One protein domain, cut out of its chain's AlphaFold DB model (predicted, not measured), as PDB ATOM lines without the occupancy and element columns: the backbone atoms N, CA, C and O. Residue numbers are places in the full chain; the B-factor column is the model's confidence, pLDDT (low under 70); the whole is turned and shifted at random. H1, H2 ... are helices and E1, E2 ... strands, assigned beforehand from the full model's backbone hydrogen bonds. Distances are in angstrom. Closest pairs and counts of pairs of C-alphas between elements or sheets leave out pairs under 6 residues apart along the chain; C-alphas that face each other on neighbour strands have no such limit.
ATOM      1  N   VAL A 497     163.414 181.023 181.967       97.31
ATOM      2  CA  VAL A 497     163.083 180.540 183.317       97.31
ATOM      3  C   VAL A 497     162.405 179.182 183.208       97.31
ATOM      4  O   VAL A 497     161.456 179.023 182.441       97.31
ATOM      5  N   THR A 498     162.880 178.222 183.995       95.94
ATOM      6  CA  THR A 498     162.305 176.880 184.113       95.94
ATOM      7  C   THR A 498     161.801 176.689 185.546       95.94
ATOM      8  O   THR A 498     162.623 176.532 186.452       95.94
ATOM      9  N   PRO A 499     160.477 176.695 185.783       95.50
ATOM     10  CA  PRO A 499     159.904 176.265 187.054       95.50
ATOM     11  C   PRO A 499     160.131 174.762 187.254       95.50
ATOM     12  O   PRO A 499     159.881 173.969 186.344       95.50
ATOM     13  N   ILE A 500     160.602 174.371 188.436       95.25
ATOM     14  CA  ILE A 500     160.860 172.981 188.822       95.25
ATOM     15  C   ILE A 500     160.232 172.731 190.195       95.25
ATOM     16  O   ILE A 500     160.515 173.447 191.157       95.25
ATOM     17  N   ASP A 501     159.395 171.701 190.300       91.44
ATOM     18  CA  ASP A 501     158.834 171.264 191.578       91.44
ATOM     19  C   ASP A 501     159.905 170.543 192.408       91.44
ATOM     20  O   ASP A 501     160.404 169.481 192.028       91.44
ATOM     21  N   THR A 502     160.267 171.118 193.558       88.88
ATOM     22  CA  THR A 502     161.191 170.502 194.526       88.88
ATOM     23  C   THR A 502     160.434 169.951 195.734       88.88
ATOM     24  O   THR A 502     159.278 170.301 195.978       88.88
ATOM     25  N   SER A 503     161.105 169.153 196.569       84.06
ATOM     26  CA  SER A 503     160.578 168.736 197.880       84.06
ATOM     27  C   SER A 503     160.254 169.905 198.823       84.06
ATOM     28  O   SER A 503     159.488 169.723 199.765       84.06
ATOM     29  N   SER A 504     160.830 171.083 198.573       82.19
ATOM     30  CA  SER A 504     160.609 172.323 199.329       82.19
ATOM     31  C   SER A 504     159.624 173.283 198.635       82.19
ATOM     32  O   SER A 504     159.393 174.386 199.123       82.19
ATOM     33  N   GLY A 505     159.028 172.866 197.512       83.94
ATOM     34  CA  GLY A 505     158.064 173.634 196.720       83.94
ATOM     35  C   GLY A 505     158.569 174.039 195.323       83.94
ATOM     36  O   GLY A 505     159.720 173.756 194.962       83.94
ATOM     37  N   PRO A 506     157.710 174.695 194.518       88.94
ATOM     38  CA  PRO A 506     158.073 175.198 193.195       88.94
ATOM     39  C   PRO A 506     159.255 176.167 193.272       88.94
ATOM     40  O   PRO A 506     159.314 177.015 194.161       88.94
ATOM     41  N   THR A 507     160.209 176.020 192.356       95.31
ATOM     42  CA  THR A 507     161.477 176.761 192.350       95.31
ATOM     43  C   THR A 507     161.826 177.184 190.929       95.31
ATOM     44  O   THR A 507     161.859 176.350 190.027       95.31
ATOM     45  N   ASN A 508     162.089 178.473 190.713       97.19
ATOM     46  CA  ASN A 508     162.448 179.000 189.399       97.19
ATOM     47  C   ASN A 508     163.962 178.920 189.179       97.19
ATOM     48  O   ASN A 508     164.727 179.629 189.831       97.19
ATOM     49  N   VAL A 509     164.398 178.102 188.218       98.06
ATOM     50  CA  VAL A 509     165.785 178.120 187.736       98.06
ATOM     51  C   VAL A 509     165.874 179.032 186.521       98.06
ATOM     52  O   VAL A 509     165.249 178.787 185.487       98.06
ATOM     53  N   TYR A 510     166.671 180.085 186.646       98.38
ATOM     54  CA  TYR A 510     166.939 181.046 185.584       98.38
ATOM     55  C   TYR A 510     168.159 180.586 184.793       98.38
ATOM     56  O   TYR A 510     169.134 180.131 185.390       98.38
ATOM     57  N   TRP A 511     168.144 180.695 183.465       97.81
ATOM     58  CA  TRP A 511     169.286 180.266 182.657       97.81
ATOM     59  C   TRP A 511     169.447 181.033 181.350       97.81
ATOM     60  O   TRP A 511     168.472 181.494 180.766       97.81
ATOM     61  N   ARG A 512     170.684 181.166 180.865       95.62
ATOM     62  CA  ARG A 512     171.004 181.812 179.583       95.62
ATOM     63  C   ARG A 512     171.950 180.947 178.762       95.62
ATOM     64  O   ARG A 512     172.895 180.369 179.294       95.62
ATOM     65  N   GLU A 513     171.696 180.894 177.458       95.12
ATOM     66  CA  GLU A 513     172.574 180.267 176.473       95.12
ATOM     67  C   GLU A 513     173.594 181.266 175.909       95.12
ATOM     68  O   GLU A 513     173.257 182.397 175.550       95.12
ATOM     69  N   PHE A 514     174.836 180.806 175.785       92.00
ATOM     70  CA  PHE A 514     175.961 181.496 175.161       92.00
ATOM     71  C   PHE A 514     176.539 180.624 174.037       92.00
ATOM     72  O   PHE A 514     176.278 179.419 173.979       92.00
ATOM     73  N   GLU A 515     177.340 181.200 173.141       87.75
ATOM     74  CA  GLU A 515     177.976 180.492 172.015       87.75
ATOM     75  C   GLU A 515     178.641 179.169 172.437       87.75
ATOM     76  O   GLU A 515     178.387 178.128 171.830       87.75
ATOM     77  N   LYS A 516     179.431 179.200 173.517       87.38
ATOM     78  CA  LYS A 516     180.237 178.081 174.038       87.38
ATOM     79  C   LYS A 516     179.708 177.498 175.355       87.38
ATOM     80  O   LYS A 516     180.411 176.718 175.993       87.38
ATOM     81  N   GLY A 517     178.498 177.844 175.797       94.06
ATOM     82  CA  GLY A 517     177.995 177.316 177.064       94.06
ATOM     83  C   GLY A 517     176.594 177.739 177.480       94.06
ATOM     84  O   GLY A 517     175.824 178.293 176.698       94.06
ATOM     85  N   TYR A 518     176.289 177.472 178.746       96.56
ATOM     86  CA  TYR A 518     175.082 177.896 179.446       96.56
ATOM     87  C   TYR A 518     175.444 178.341 180.867       96.56
ATOM     88  O   TYR A 518     176.350 177.778 181.485       96.56
ATOM     89  N   VAL A 519     174.700 179.307 181.400       97.81
ATOM     90  CA  VAL A 519     174.722 179.670 182.825       97.81
ATOM     91  C   VAL A 519     173.342 179.407 183.402       97.81
ATOM     92  O   VAL A 519     172.355 179.854 182.823       97.81
ATOM     93  N   TYR A 520     173.284 178.713 184.535       98.44
ATOM     94  CA  TYR A 520     172.085 178.487 185.343       98.44
ATOM     95  C   TYR A 520     172.258 179.168 186.701       98.44
ATOM     96  O   TYR A 520     173.347 179.113 187.267       98.44
ATOM     97  N   VAL A 521     171.196 179.763 187.243       98.62
ATOM     98  CA  VAL A 521     171.167 180.388 188.573       98.62
ATOM     99  C   VAL A 521     169.887 179.991 189.302       98.62
ATOM    100  O   VAL A 521     168.795 180.016 188.728       98.62
ATOM    101  N   ASN A 522     170.028 179.649 190.579       97.75
ATOM    102  CA  ASN A 522     168.929 179.449 191.513       97.75
ATOM    103  C   ASN A 522     168.976 180.553 192.587       97.75
ATOM    104  O   ASN A 522     169.797 180.466 193.503       97.75
ATOM    105  N   PRO A 523     168.126 181.589 192.482       97.00
ATOM    106  CA  PRO A 523     168.072 182.720 193.412       97.00
ATOM    107  C   PRO A 523     167.164 182.464 194.626       97.00
ATOM    108  O   PRO A 523     166.679 183.405 195.248       97.00
ATOM    109  N   THR A 524     166.867 181.199 194.926       94.56
ATOM    110  CA  THR A 524     165.962 180.793 196.007       94.56
ATOM    111  C   THR A 524     166.714 179.960 197.053       94.56
ATOM    112  O   THR A 524     167.744 179.369 196.718       94.56
ATOM    113  N   PRO A 525     166.195 179.806 198.286       91.44
ATOM    114  CA  PRO A 525     166.755 178.879 199.274       91.44
ATOM    115  C   PRO A 525     166.488 177.391 198.967       91.44
ATOM    116  O   PRO A 525     166.982 176.520 199.683       91.44
ATOM    117  N   ASN A 526     165.697 177.059 197.940       92.38
ATOM    118  CA  ASN A 526     165.278 175.684 197.666       92.38
ATOM    119  C   ASN A 526     166.325 174.924 196.844       92.38
ATOM    120  O   ASN A 526     166.749 175.381 195.788       92.38
ATOM    121  N   ASN A 527     166.697 173.717 197.274       93.81
ATOM    122  CA  ASN A 527     167.628 172.866 196.530       93.81
ATOM    123  C   ASN A 527     166.937 172.158 195.353       93.81
ATOM    124  O   ASN A 527     165.982 171.403 195.548       93.81
ATOM    125  N   VAL A 528     167.472 172.323 194.141       95.88
ATOM    126  CA  VAL A 528     167.005 171.637 192.932       95.88
ATOM    127  C   VAL A 528     167.863 170.397 192.679       95.88
ATOM    128  O   VAL A 528     169.049 170.479 192.356       95.88
ATOM    129  N   ALA A 529     167.250 169.220 192.821       94.06
ATOM    130  CA  ALA A 529     167.938 167.932 192.715       94.06
ATOM    131  C   ALA A 529     168.364 167.553 191.281       94.06
ATOM    132  O   ALA A 529     169.246 166.716 191.115       94.06
ATOM    133  N   SER A 530     167.738 168.136 190.253       94.62
ATOM    134  CA  SER A 530     168.112 167.934 188.850       94.62
ATOM    135  C   SER A 530     167.569 169.057 187.966       94.62
ATOM    136  O   SER A 530     166.360 169.289 187.923       94.62
ATOM    137  N   VAL A 531     168.460 169.724 187.236       95.81
ATOM    138  CA  VAL A 531     168.154 170.623 186.120       95.81
ATOM    139  C   VAL A 531     168.578 169.917 184.837       95.81
ATOM    140  O   VAL A 531     169.773 169.769 184.577       95.81
ATOM    141  N   THR A 532     167.615 169.454 184.039       94.88
ATOM    142  CA  THR A 532     167.882 168.790 182.752       94.88
ATOM    143  C   THR A 532     168.466 169.778 181.744       94.88
ATOM    144  O   THR A 532     167.906 170.854 181.530       94.88
ATOM    145  N   LEU A 533     169.571 169.406 181.095       95.31
ATOM    146  CA  LEU A 533     170.241 170.243 180.099       95.31
ATOM    147  C   LEU A 533     169.621 170.072 178.693       95.31
ATOM    148  O   LEU A 533     169.053 169.016 178.397       95.31
ATOM    149  N   PRO A 534     169.740 171.077 177.799       93.50
ATOM    150  CA  PRO A 534     169.235 171.007 176.427       93.50
ATOM    151  C   PRO A 534     169.776 169.809 175.642       93.50
ATOM    152  O   PRO A 534     170.887 169.342 175.883       93.50
ATOM    153  N   GLN A 535     169.034 169.352 174.628       89.88
ATOM    154  CA  GLN A 535     169.404 168.163 173.844       89.88
ATOM    155  C   GLN A 535     170.792 168.269 173.180       89.88
ATOM    156  O   GLN A 535     171.458 167.252 172.999       89.88
ATOM    157  N   ALA A 536     171.260 169.487 172.882       88.19
ATOM    158  CA  ALA A 536     172.617 169.749 172.394       88.19
ATOM    159  C   ALA A 536     173.709 169.232 173.352       88.19
ATOM    160  O   ALA A 536     174.732 168.733 172.898       88.19
ATOM    161  N   CYS A 537     173.469 169.254 174.666       91.44
ATOM    162  CA  CYS A 537     174.397 168.729 175.667       91.44
ATOM    163  C   CYS A 537     174.536 167.201 175.668       91.44
ATOM    164  O   CYS A 537     175.478 166.679 176.260       91.44
ATOM    165  N   GLN A 538     173.629 166.493 174.993       87.50
ATOM    166  CA  GLN A 538     173.655 165.037 174.828       87.50
ATOM    167  C   GLN A 538     174.316 164.611 173.500       87.50
ATOM    168  O   GLN A 538     174.310 163.427 173.164       87.50
ATOM    169  N   ALA A 539     174.839 165.560 172.716       80.44
ATOM    170  CA  ALA A 539     175.448 165.282 171.423       80.44
ATOM    171  C   ALA A 539     176.754 164.480 171.553       80.44
ATOM    172  O   ALA A 539     177.515 164.620 172.508       80.44
ATOM    173  N   THR A 540     177.044 163.665 170.541       76.69
ATOM    174  CA  THR A 540     178.336 162.992 170.368       76.69
ATOM    175  C   THR A 540     178.983 163.466 169.061       76.69
ATOM    176  O   THR A 540     178.267 163.722 168.091       76.69
ATOM    177  N   PRO A 541     180.320 163.628 169.003       81.31
ATOM    178  CA  PRO A 541     181.310 163.333 170.047       81.31
ATOM    179  C   PRO A 541     181.438 164.393 171.163       81.31
ATOM    180  O   PRO A 541     182.229 164.186 172.081       81.31
ATOM    181  N   ASN A 542     180.657 165.482 171.118       84.81
ATOM    182  CA  ASN A 542     180.837 166.672 171.959       84.81
ATOM    183  C   ASN A 542     179.702 166.881 172.996       84.81
ATOM    184  O   ASN A 542     178.838 167.734 172.786       84.81
ATOM    185  N   PRO A 543     179.681 166.143 174.123       92.25
ATOM    186  CA  PRO A 543     178.712 166.371 175.193       92.25
ATOM    187  C   PRO A 543     179.094 167.586 176.049       92.25
ATOM    188  O   PRO A 543     180.277 167.918 176.174       92.25
ATOM    189  N   CYS A 544     178.106 168.204 176.702       95.31
ATOM    190  CA  CYS A 544     178.361 169.292 177.651       95.31
ATOM    191  C   CYS A 544     179.067 168.812 178.921       95.31
ATOM    192  O   CYS A 544     178.964 167.646 179.311       95.31
ATOM    193  N   ARG A 545     179.761 169.736 179.593       95.06
ATOM    194  CA  ARG A 545     180.566 169.466 180.798       95.06
ATOM    195  C   ARG A 545     180.391 170.585 181.822       95.06
ATOM    196  O   ARG A 545     180.311 171.748 181.438       95.06
ATOM    197  N   GLN A 546     180.307 170.250 183.109       95.88
ATOM    198  CA  GLN A 546     180.114 171.247 184.169       95.88
ATOM    199  C   GLN A 546     181.455 171.802 184.660       95.88
ATOM    200  O   GLN A 546     182.319 171.048 185.113       95.88
ATOM    201  N   LEU A 547     181.587 173.125 184.613       94.25
ATOM    202  CA  LEU A 547     182.685 173.873 185.212       94.25
ATOM    203  C   LEU A 547     182.343 174.200 186.677       94.25
ATOM    204  O   LEU A 547     181.196 174.531 186.993       94.25
ATOM    205  N   THR A 548     183.331 174.112 187.561       93.25
ATOM    206  CA  THR A 548     183.272 174.493 188.981       93.25
ATOM    207  C   THR A 548     184.589 175.156 189.381       93.25
ATOM    208  O   THR A 548     185.575 175.031 188.660       93.25
ATOM    209  N   HIS A 549     184.634 175.808 190.548       89.06
ATOM    210  CA  HIS A 549     185.881 176.305 191.139       89.06
ATOM    211  C   HIS A 549     186.974 175.213 191.182       89.06
ATOM    212  O   HIS A 549     188.027 175.355 190.565       89.06
ATOM    213  N   ASP A 550     186.674 174.065 191.806       90.06
ATOM    214  CA  ASP A 550     187.624 172.955 191.997       90.06
ATOM    215  C   ASP A 550     188.188 172.373 190.688       90.06
ATOM    216  O   ASP A 550     189.259 171.764 190.687       90.06
ATOM    217  N   ASN A 551     187.456 172.510 189.574       89.81
ATOM    218  CA  ASN A 551     187.840 171.954 188.277       89.81
ATOM    219  C   ASN A 551     188.243 173.013 187.234       89.81
ATOM    220  O   ASN A 551     188.636 172.641 186.130       89.81
ATOM    221  N   LEU A 552     188.237 174.300 187.598       84.06
ATOM    222  CA  LEU A 552     188.449 175.449 186.711       84.06
ATOM    223  C   LEU A 552     189.759 175.383 185.912       84.06
ATOM    224  O   LEU A 552     189.791 175.725 184.731       84.06
ATOM    225  N   LEU A 553     190.835 174.917 186.552       80.38
ATOM    226  CA  LEU A 553     192.170 174.766 185.958       80.38
ATOM    227  C   LEU A 553     192.355 173.440 185.187       80.38
ATOM    228  O   LEU A 553     193.430 173.191 184.634       80.38
ATOM    229  N   SER A 554     191.342 172.568 185.155       79.88
ATOM    230  CA  SER A 554     191.414 171.275 184.469       79.88
ATOM    231  C   SER A 554     191.105 171.411 182.976       79.88
ATOM    232  O   SER A 554     190.233 172.190 182.592       79.88
ATOM    233  N   PRO A 555     191.753 170.615 182.106       74.62
ATOM    234  CA  PRO A 555     191.392 170.577 180.693       74.62
ATOM    235  C   PRO A 555     189.907 170.198 180.499       74.62
ATOM    236  O   PRO A 555     189.479 169.162 181.013       74.62
ATOM    237  N   PRO A 556     189.113 170.956 179.711       75.50
ATOM    238  CA  PRO A 556     187.690 170.662 179.515       75.50
ATOM    239  C   PRO A 556     187.409 169.243 178.997       75.50
ATOM    240  O   PRO A 556     186.402 168.643 179.353       75.50
ATOM    241  N   SER A 557     188.332 168.654 178.227       76.69
ATOM    242  CA  SER A 557     188.283 167.261 177.751       76.69
ATOM    243  C   SER A 557     188.234 166.187 178.845       76.69
ATOM    244  O   SER A 557     187.897 165.035 178.542       76.69
ATOM    245  N   ASP A 558     188.570 166.538 180.084       82.62
ATOM    246  CA  ASP A 558     188.730 165.635 181.229       82.62
ATOM    247  C   ASP A 558     187.569 165.741 182.225       82.62
ATOM    248  O   ASP A 558     187.318 164.806 182.984       82.62
ATOM    249  N   LEU A 559     186.806 166.836 182.169       87.94
ATOM    250  CA  LEU A 559     185.601 167.027 182.973       87.94
ATOM    251  C   LEU A 559     184.521 165.996 182.581       87.94
ATOM    252  O   LEU A 559     184.366 165.711 181.389       87.94
ATOM    253  N   PRO A 560     183.744 165.439 183.529       91.31
ATOM    254  CA  PRO A 560     182.701 164.470 183.206       91.31
ATOM    255  C   PRO A 560     181.612 165.083 182.314       91.31
ATOM    256  O   PRO A 560     181.226 166.243 182.469       91.31
ATOM    257  N   ALA A 561     181.100 164.277 181.382       94.19
ATOM    258  CA  ALA A 561     179.955 164.643 180.556       94.19
ATOM    259  C   ALA A 561     178.679 164.722 181.409       94.19
ATOM    260  O   ALA A 561     178.402 163.809 182.191       94.19
ATOM    261  N   VAL A 562     177.889 165.784 181.236       95.38
ATOM    262  CA  VAL A 562     176.648 166.026 181.989       95.38
ATOM    263  C   VAL A 562     175.445 166.187 181.061       95.38
ATOM    264  O   VAL A 562     175.496 166.879 180.046       95.38
ATOM    265  N   THR A 563     174.331 165.563 181.443       94.38
ATOM    266  CA  THR A 563     173.013 165.700 180.791       94.38
ATOM    267  C   THR A 563     171.976 166.369 181.700       94.38
ATOM    268  O   THR A 563     170.935 166.825 181.232       94.38
ATOM    269  N   ALA A 564     172.284 166.465 182.993       95.62
ATOM    270  CA  ALA A 564     171.583 167.233 184.009       95.62
ATOM    271  C   ALA A 564     172.593 167.665 185.087       95.62
ATOM    272  O   ALA A 564     173.653 167.045 185.207       95.62
ATOM    273  N   VAL A 565     172.265 168.691 185.876       95.38
ATOM    274  CA  VAL A 565     173.083 169.139 187.020       95.38
ATOM    275  C   VAL A 565     172.248 169.322 188.285       95.38
ATOM    276  O   VAL A 565     171.073 169.678 188.216       95.38
ATOM    277  N   THR A 566     172.853 169.095 189.449       95.00
ATOM    278  CA  THR A 566     172.310 169.555 190.734       95.00
ATOM    279  C   THR A 566     172.530 171.061 190.870       95.00
ATOM    280  O   THR A 566     173.545 171.590 190.417       95.00
ATOM    281  N   LEU A 567     171.593 171.763 191.508       95.75
ATOM    282  CA  LEU A 567     171.711 173.200 191.746       95.75
ATOM    283  C   LEU A 567     171.123 173.545 193.118       95.75
ATOM    284  O   LEU A 567     169.907 173.543 193.308       95.75
ATOM    285  N   SER A 568     171.993 173.790 194.100       94.44
ATOM    286  CA  SER A 568     171.565 174.142 195.458       94.44
ATOM    287  C   SER A 568     170.855 175.496 195.496       94.44
ATOM    288  O   SER A 568     170.903 176.258 194.525       94.44
ATOM    289  N   GLY A 569     170.215 175.806 196.623       94.31
ATOM    290  CA  GLY A 569     169.766 177.166 196.902       94.31
ATOM    291  C   GLY A 569     170.934 178.159 196.864       94.31
ATOM    292  O   GLY A 569     172.069 177.780 197.174       94.31
ATOM    293  N   HIS A 570     170.653 179.392 196.437       96.38
ATOM    294  CA  HIS A 570     171.609 180.498 196.268       96.38
ATOM    295  C   HIS A 570     172.939 180.050 195.638       96.38
ATOM    296  O   HIS A 570     174.005 180.090 196.261       96.38
ATOM    297  N   ASN A 571     172.859 179.524 194.411       97.12
ATOM    298  CA  ASN A 571     174.009 178.986 193.682       97.12
ATOM    299  C   ASN A 571     173.820 179.073 192.155       97.12
ATOM    300  O   ASN A 571     172.723 179.347 191.661       97.12
ATOM    301  N   ALA A 572     174.895 178.834 191.406       98.12
ATOM    302  CA  ALA A 572     174.929 178.824 189.950       98.12
ATOM    303  C   ALA A 572     175.612 177.561 189.392       98.12
ATOM    304  O   ALA A 572     176.397 176.904 190.071       98.12
ATOM    305  N   ALA A 573     175.354 177.240 188.126       97.94
ATOM    306  CA  ALA A 573     176.091 176.220 187.382       97.94
ATOM    307  C   ALA A 573     176.510 176.764 186.013       97.94
ATOM    308  O   ALA A 573     175.692 177.325 185.281       97.94
ATOM    309  N   ILE A 574     177.786 176.578 185.666       97.56
ATOM    310  CA  ILE A 574     178.352 176.962 184.370       97.56
ATOM    311  C   ILE A 574     178.609 175.684 183.577       97.56
ATOM    312  O   ILE A 574     179.287 174.770 184.048       97.56
ATOM    313  N   ILE A 575     178.039 175.610 182.380       97.25
ATOM    314  CA  ILE A 575     178.064 174.427 181.522       97.25
ATOM    315  C   ILE A 575     178.784 174.786 180.228       97.25
ATOM    316  O   ILE A 575     178.358 175.694 179.519       97.25
ATOM    317  N   LEU A 576     179.852 174.066 179.904       92.75
ATOM    318  CA  LEU A 576     180.595 174.225 178.658       92.75
ATOM    319  C   LEU A 576     179.971 173.373 177.547       92.75
ATOM    320  O   LEU A 576     179.634 172.208 177.772       92.75
ATOM    321  N   LYS A 577     179.869 173.949 176.348       89.50
ATOM    322  CA  LYS A 577     179.716 173.225 175.078       89.50
ATOM    323  C   LYS A 577     181.114 172.872 174.561       89.50
ATOM    324  O   LYS A 577     182.037 173.671 174.719       89.50
TER     325      LYS A 577
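This is residues 497 to 577 of the 578 residues of an uncharacterized protein of Betaproteobacteria bacterium (UniProt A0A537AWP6). Five strands form one sheet, E1 E2 E3 E7 E5, curled like part of a barrel, and a small two-strand sheet, E4 and E6, lies over its hollow face between the edge strands E1 and E5, with few close C-alphas between the two sheets. The long link of residues 548 to 563 makes a wide loop past E5, and the short helix H1 only grazes the larger sheet. The printed part has 81 residues, with one named helix and seven named strands in the order E1 E2 E3 E4 H1 E5 E6 E7; both sheets are antiparallel, and the class is mostly strand. The whole is compact, with a radius of gyration of the C-alphas of 12.7 A and spans of 36 by 26 by 20 A.

Find C-alpha 497 at (163.083, 180.540, 183.317), where E1 begins; it runs to residue 502, 15.2 A. E2, residues 505 to 514, is the longest strand at 29.1 A, and E3, residues 517 to 522, covers 17.2 A. Next come E4, residues 528 to 532, 10.6 A, and H1, residues 535 to 538, 5.4 A, which begins at C-alpha 535 (169.404, 168.163, 173.844). E5, residues 545 to 547, measures 6.6 A and E6, residues 564 to 567, 9.8 A. E7, residues 571 to 576, covers 17.1 A and ends at C-alpha 576 (180.595, 174.225, 178.658).

Start with E1, E2 and E3, a meander, each strand the antiparallel neighbour of the one before; both steps are hairpins. Look at N 500 and O 507, 2.8 A apart, for E1 and E2, and at N 512 and O 519, 2.9 A, for E2 and E3. The pairing is staggered: E2 pairs with E1 over residues 505 to 510 and with E3 over 510 to 514. E7 is E3's other neighbour, with N 518 and O 575 at 2.8 A, and edge strand E5 follows, with N 547 and O 574 at 2.9 A. This sheet is strongly twisted. In the second sheet, E4 and E6 have N 531 and O 565 at 2.8 A. Between the sheets, the closest C-alphas of E1 and E4 are those of Thr 502 and Val 528, 6.1 A, and of E3 and E6 those of Asn 522 and Leu 567, 6.8 A. E3 and E4 are only just apart, at 8.2 A. H1 is only just on the larger sheet, grazing it with Cys 537; it is too short for an O i to N i+4 pair, but its one O i to N i+3 pair is within hydrogen-bond range.

Look for the two C-alphas farthest apart at Gly 505 and Pro 555, 37.1 A. The printed part has no cut, and the one long link is E5 to E6, with 16 residues. The model's mean pLDDT over the printed part is 91.8, and no printed residue is under 70.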